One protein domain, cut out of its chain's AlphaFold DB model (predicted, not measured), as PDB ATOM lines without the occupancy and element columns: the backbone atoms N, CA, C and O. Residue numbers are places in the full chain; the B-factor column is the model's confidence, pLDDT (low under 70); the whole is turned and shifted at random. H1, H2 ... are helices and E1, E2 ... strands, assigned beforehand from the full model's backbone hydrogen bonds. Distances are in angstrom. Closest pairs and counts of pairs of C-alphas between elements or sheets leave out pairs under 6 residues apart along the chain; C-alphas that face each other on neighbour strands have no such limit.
ATOM      1  N   THR A   2     164.576 136.539 119.334       56.03
ATOM      2  CA  THR A   2     164.592 137.803 118.585       56.03
ATOM      3  C   THR A   2     163.167 138.198 118.160       56.03
ATOM      4  O   THR A   2     162.535 137.460 117.411       56.03
ATOM      5  N   PRO A   3     162.629 139.346 118.614       70.56
ATOM      6  CA  PRO A   3     161.242 139.755 118.351       70.56
ATOM      7  C   PRO A   3     161.037 140.398 116.967       70.56
ATOM      8  O   PRO A   3     160.034 141.071 116.734       70.56
ATOM      9  N   TYR A   4     161.997 140.234 116.057       78.44
ATOM     10  CA  TYR A   4     162.031 140.915 114.770       78.44
ATOM     11  C   TYR A   4     161.849 139.915 113.632       78.44
ATOM     12  O   TYR A   4     162.537 138.894 113.569       78.44
ATOM     13  N   LEU A   5     160.935 140.244 112.725       82.69
ATOM     14  CA  LEU A   5     160.709 139.545 111.470       82.69
ATOM     15  C   LEU A   5     161.100 140.480 110.333       82.69
ATOM     16  O   LEU A   5     160.576 141.586 110.239       82.69
ATOM     17  N   THR A   6     161.990 140.051 109.453       84.56
ATOM     18  CA  THR A   6     162.347 140.816 108.254       84.56
ATOM     19  C   THR A   6     161.645 140.216 107.051       84.56
ATOM     20  O   THR A   6     161.610 138.999 106.867       84.56
ATOM     21  N   CYS A   7     161.022 141.059 106.231       84.50
ATOM     22  CA  CYS A   7     160.384 140.567 105.021       84.50
ATOM     23  C   CYS A   7     161.380 140.496 103.864       84.50
ATOM     24  O   CYS A   7     161.917 141.519 103.456       84.50
ATOM     25  N   GLN A   8     161.519 139.323 103.253       82.75
ATOM     26  CA  GLN A   8     162.396 139.082 102.107       82.75
ATOM     27  C   GLN A   8     162.037 139.923 100.867       82.75
ATOM     28  O   GLN A   8     162.870 140.116  99.998       82.75
ATOM     29  N   ARG A   9     160.809 140.453 100.784       79.25
ATOM     30  CA  ARG A   9     160.319 141.219  99.623       79.25
ATOM     31  C   ARG A   9     160.363 142.741  99.808       79.25
ATOM     32  O   ARG A   9     160.586 143.469  98.847       79.25
ATOM     33  N   CYS A  10     160.080 143.221 101.024       81.12
ATOM     34  CA  CYS A  10     160.022 144.653 101.374       81.12
ATOM     35  C   CYS A  10     161.267 145.130 102.147       81.12
ATOM     36  O   CYS A  10     161.396 146.329 102.370       81.12
ATOM     37  N   ASN A  11     162.116 144.211 102.627       83.62
ATOM     38  CA  ASN A  11     163.174 144.430 103.626       83.62
ATOM     39  C   ASN A  11     162.711 145.154 104.909       83.62
ATOM     40  O   ASN A  11     163.518 145.589 105.724       83.62
ATOM     41  N   SER A  12     161.399 145.300 105.113       82.44
ATOM     42  CA  SER A  12     160.858 145.977 106.283       82.44
ATOM     43  C   SER A  12     160.889 145.042 107.481       82.44
ATOM     44  O   SER A  12     160.510 143.869 107.370       82.44
ATOM     45  N   VAL A  13     161.241 145.598 108.631       81.19
ATOM     46  CA  VAL A  13     161.185 144.901 109.909       81.19
ATOM     47  C   VAL A  13     159.768 145.018 110.470       81.19
ATOM     48  O   VAL A  13     159.249 146.116 110.659       81.19
ATOM     49  N   ALA A  14     159.136 143.883 110.739       77.31
ATOM     50  CA  ALA A  14     157.935 143.786 111.547       77.31
ATOM     51  C   ALA A  14     158.330 143.350 112.962       77.31
ATOM     52  O   ALA A  14     159.128 142.428 113.148       77.31
ATOM     53  N   PHE A  15     157.774 144.027 113.962       75.81
ATOM     54  CA  PHE A  15     158.003 143.709 115.364       75.81
ATOM     55  C   PHE A  15     156.877 142.827 115.897       75.81
ATOM     56  O   PHE A  15     155.696 143.111 115.683       75.81
ATOM     57  N   VAL A  16     157.246 141.771 116.616       72.81
ATOM     58  CA  VAL A  16     156.306 140.943 117.368       72.81
ATOM     59  C   VAL A  16     156.294 141.440 118.810       72.81
ATOM     60  O   VAL A  16     157.285 141.318 119.529       72.81
ATOM     61  N   ASP A  17     155.166 142.007 119.241       68.44
ATOM     62  CA  ASP A  17     155.003 142.500 120.609       68.44
ATOM     63  C   ASP A  17     154.911 141.339 121.609       68.44
ATOM     64  O   ASP A  17     153.836 140.814 121.906       68.44
ATOM     65  N   LEU A  18     156.066 140.961 122.162       64.25
ATOM     66  CA  LEU A  18     156.198 139.891 123.148       64.25
ATOM     67  C   LEU A  18     155.343 140.121 124.405       64.25
ATOM     68  O   LEU A  18     155.015 139.151 125.085       64.25
ATOM     69  N   LYS A  19     154.967 141.367 124.737       62.09
ATOM     70  CA  LYS A  19     154.092 141.645 125.890       62.09
ATOM     71  C   LYS A  19     152.641 141.275 125.590       62.09
ATOM     72  O   LYS A  19     151.958 140.799 126.491       62.09
ATOM     73  N   ARG A  20     152.172 141.439 124.347       61.03
ATOM     74  CA  ARG A  20     150.856 140.937 123.908       61.03
ATOM     75  C   ARG A  20     150.828 139.411 123.834       61.03
ATOM     76  O   ARG A  20     149.848 138.826 124.287       61.03
ATOM     77  N   VAL A  21     151.912 138.801 123.350       60.38
ATOM     78  CA  VAL A  21     152.083 137.336 123.314       60.38
ATOM     79  C   VAL A  21     152.073 136.754 124.735       60.38
ATOM     80  O   VAL A  21     151.321 135.829 125.028       60.38
ATOM     81  N   ARG A  22     152.829 137.355 125.671       57.84
ATOM     82  CA  ARG A  22     152.858 136.934 127.084       57.84
ATOM     83  C   ARG A  22     151.527 137.156 127.802       57.84
ATOM     84  O   ARG A  22     151.024 136.218 128.394       57.84
ATOM     85  N   ARG A  23     150.886 138.327 127.664       58.44
ATOM     86  CA  ARG A  23     149.576 138.601 128.294       58.44
ATOM     87  C   ARG A  23     148.477 137.633 127.845       58.44
ATOM     88  O   ARG A  23     147.600 137.319 128.640       58.44
ATOM     89  N   LYS A  24     148.505 137.156 126.596       56.28
ATOM     90  CA  LYS A  24     147.564 136.130 126.118       56.28
ATOM     91  C   LYS A  24     147.943 134.716 126.564       56.28
ATOM     92  O   LYS A  24     147.043 133.940 126.863       56.28
ATOM     93  N   ALA A  25     149.234 134.395 126.678       58.25
ATOM     94  CA  ALA A  25     149.693 133.156 127.315       58.25
ATOM     95  C   ALA A  25     149.313 133.099 128.814       58.25
ATOM     96  O   ALA A  25     148.910 132.046 129.312       58.25
ATOM     97  N   ASP A  26     149.349 134.244 129.499       57.34
ATOM     98  CA  ASP A  26     148.916 134.414 130.892       57.34
ATOM     99  C   ASP A  26     147.374 134.324 131.025       57.34
ATOM    100  O   ASP A  26     146.851 133.735 131.971       57.34
ATOM    101  N   GLN A  27     146.620 134.823 130.032       59.62
ATOM    102  CA  GLN A  27     145.160 134.630 129.930       59.62
ATOM    103  C   GLN A  27     144.775 133.170 129.633       59.62
ATOM    104  O   GLN A  27     143.789 132.684 130.173       59.62
ATOM    105  N   LEU A  28     145.575 132.442 128.847       56.81
ATOM    106  CA  LEU A  28     145.407 131.006 128.571       56.81
ATOM    107  C   LEU A  28     145.730 130.107 129.777       56.81
ATOM    108  O   LEU A  28     145.214 128.993 129.875       56.81
ATOM    109  N   THR A  29     146.582 130.565 130.700       55.94
ATOM    110  CA  THR A  29     146.879 129.851 131.954       55.94
ATOM    111  C   THR A  29     145.834 130.117 133.038       55.94
ATOM    112  O   THR A  29     145.568 129.220 133.836       55.94
ATOM    113  N   THR A  30     145.184 131.286 133.027       56.75
ATOM    114  CA  THR A  30     144.074 131.631 133.936       56.75
ATOM    115  C   THR A  30     142.698 131.175 133.437       56.75
ATOM    116  O   THR A  30     141.826 130.900 134.254       56.75
ATOM    117  N   SER A  31     142.500 130.962 132.130       55.22
ATOM    118  CA  SER A  31     141.269 130.390 131.554       55.22
ATOM    119  C   SER A  31     141.222 128.849 131.573       55.22
ATOM    120  O   SER A  31     140.560 128.232 130.737       55.22
ATOM    121  N   VAL A  46     150.816 135.849 112.622       68.50
ATOM    122  CA  VAL A  46     152.048 136.613 112.396       68.50
ATOM    123  C   VAL A  46     151.678 137.981 111.803       68.50
ATOM    124  O   VAL A  46     150.881 138.025 110.856       68.50
ATOM    125  N   PRO A  47     152.218 139.099 112.328       74.00
ATOM    126  CA  PRO A  47     151.910 140.417 111.793       74.00
ATOM    127  C   PRO A  47     152.275 140.473 110.307       74.00
ATOM    128  O   PRO A  47     153.353 140.043 109.900       74.00
ATOM    129  N   LYS A  48     151.369 140.994 109.477       78.94
ATOM    130  CA  LYS A  48     151.621 141.198 108.042       78.94
ATOM    131  C   LYS A  48     152.779 142.192 107.861       78.94
ATOM    132  O   LYS A  48     152.877 143.136 108.644       78.94
ATOM    133  N   CYS A  49     153.630 142.022 106.832       80.81
ATOM    134  CA  CYS A  49     154.627 143.059 106.490       80.81
ATOM    135  C   CYS A  49     153.884 144.400 106.328       80.81
ATOM    136  O   CYS A  49     152.919 144.442 105.560       80.81
ATOM    137  N   PRO A  50     154.328 145.487 106.983       76.69
ATOM    138  CA  PRO A  50     153.662 146.788 106.902       76.69
ATOM    139  C   PRO A  50     153.645 147.359 105.478       76.69
ATOM    140  O   PRO A  50     152.784 148.163 105.148       76.69
ATOM    141  N   VAL A  51     154.573 146.917 104.621       78.38
ATOM    142  CA  VAL A  51     154.721 147.403 103.244       78.38
ATOM    143  C   VAL A  51     154.060 146.473 102.217       78.38
ATOM    144  O   VAL A  51     153.325 146.941 101.358       78.38
ATOM    145  N   CYS A  52     154.296 145.154 102.268       81.25
ATOM    146  CA  CYS A  52     153.769 144.218 101.262       81.25
ATOM    147  C   CYS A  52     152.476 143.496 101.671       81.25
ATOM    148  O   CYS A  52     151.909 142.765 100.860       81.25
ATOM    149  N   GLY A  53     152.024 143.639 102.922       78.69
ATOM    150  CA  GLY A  53     150.768 143.066 103.419       78.69
ATOM    151  C   GLY A  53     150.713 141.532 103.489       78.69
ATOM    152  O   GLY A  53     149.680 140.978 103.863       78.69
ATOM    153  N   SER A  54     151.799 140.830 103.150       79.62
ATOM    154  CA  SER A  54     151.878 139.365 103.141       79.62
ATOM    155  C   SER A  54     152.667 138.832 104.337       79.62
ATOM    156  O   SER A  54     153.629 139.454 104.789       79.62
ATOM    157  N   THR A  55     152.280 137.651 104.818       77.31
ATOM    158  CA  THR A  55     153.017 136.878 105.830       77.31
ATOM    159  C   THR A  55     153.966 135.846 105.216       77.31
ATOM    160  O   THR A  55     154.851 135.349 105.903       77.31
ATOM    161  N   ARG A  56     153.833 135.543 103.913       79.94
ATOM    162  CA  ARG A  56     154.540 134.435 103.237       79.94
ATOM    163  C   ARG A  56     156.059 134.618 103.165       79.94
ATOM    164  O   ARG A  56     156.787 133.638 103.096       79.94
ATOM    165  N   TYR A  57     156.522 135.863 103.147       79.88
ATOM    166  CA  TYR A  57     157.924 136.215 102.906       79.88
ATOM    167  C   TYR A  57     158.628 136.741 104.162       79.88
ATOM    168  O   TYR A  57     159.663 137.390 104.050       79.88
ATOM    169  N   LEU A  58     158.052 136.544 105.350       80.38
ATOM    170  CA  LEU A  58     158.670 136.953 106.613       80.38
ATOM    171  C   LEU A  58     159.660 135.884 107.077       80.38
ATOM    172  O   LEU A  58     159.322 134.703 107.122       80.38
ATOM    173  N   ARG A  59     160.871 136.303 107.440       81.44
ATOM    174  CA  ARG A  59     161.893 135.443 108.040       81.44
ATOM    175  C   ARG A  59     162.233 135.937 109.443       81.44
ATOM    176  O   ARG A  59     162.205 137.136 109.712       81.44
ATOM    177  N   ALA A  60     162.523 134.999 110.339       79.56
ATOM    178  CA  ALA A  60     162.920 135.299 111.710       79.56
ATOM    179  C   ALA A  60     164.326 135.911 111.759       79.56
ATOM    180  O   ALA A  60     165.254 135.376 111.157       79.56
ATOM    181  N   GLY A  61     164.475 137.012 112.498       78.94
ATOM    182  CA  GLY A  61     165.735 137.734 112.660       78.94
ATOM    183  C   GLY A  61     165.799 139.052 111.886       78.94
ATOM    184  O   GLY A  61     164.973 139.344 111.018       78.94
ATOM    185  N   VAL A  62     166.800 139.865 112.229       77.12
ATOM    186  CA  VAL A  62     167.152 141.086 111.497       77.12
ATOM    187  C   VAL A  62     168.188 140.694 110.450       77.12
ATOM    188  O   VAL A  62     169.382 140.667 110.731       77.12
ATOM    189  N   VAL A  63     167.714 140.307 109.269       79.56
ATOM    190  CA  VAL A  63     168.560 139.963 108.125       79.56
ATOM    191  C   VAL A  63     168.290 140.989 107.035       79.56
ATOM    192  O   VAL A  63     167.134 141.273 106.726       79.56
ATOM    193  N   SER A  64     169.349 141.562 106.465       78.94
ATOM    194  CA  SER A  64     169.207 142.430 105.299       78.94
ATOM    195  C   SER A  64     168.983 141.563 104.065       78.94
ATOM    196  O   SER A  64     169.871 140.816 103.663       78.94
TER     197      SER A  64
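What this domain is: This is residues 2 to 31 and 46 to 64 of the 388 residues of an uncharacterized protein of Phytophthora infestans (strain T30-4) (UniProt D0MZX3). A small three-stranded antiparallel sheet, with a loop of residues 46 to 57 beside it, makes a compact body, and one helix, H1, sticks out from it as an arm with residues 19 to 31 standing free. The printed part has 49 residues, under half of them in named elements, in the order E1, E2, H1, E3; the sheet runs E2, E1, E3, and the class is mixed, helices and strands. The whole is loose, with a radius of gyration of the C-alphas of 12.7 A, and spans 39 by 19 by 13 A, the arm making the length.

Where its parts are: E1, residues 4 to 7, begins at C-alpha 4 (162.031, 140.915, 114.770) and is 9.9 A long. E2 is residues 13 to 15, 6.4 A. H1, residues 18 to 30, is 18.2 A long and ends at C-alpha 30 (144.074, 131.631, 133.936). E3 is residues 58 to 60, 6.8 A.

How they stand to each other: E1 and E2 form a hairpin, antiparallel at 142 degrees, with N 5 and O 14 2.9 A apart, within hydrogen-bond range. E1 and E3 are antiparallel at 144 degrees, with N 6 and O 59 at 2.9 A. H1 is not on the sheet, and every O i to N i+4 pair in it is within hydrogen-bond range.

The domain as a whole: Residues 32 to 45 are not printed; C-alphas 31 and 46 are 22.8 A apart across the cut. Residues 2, 17 to 31 and 46 have pLDDT under 70.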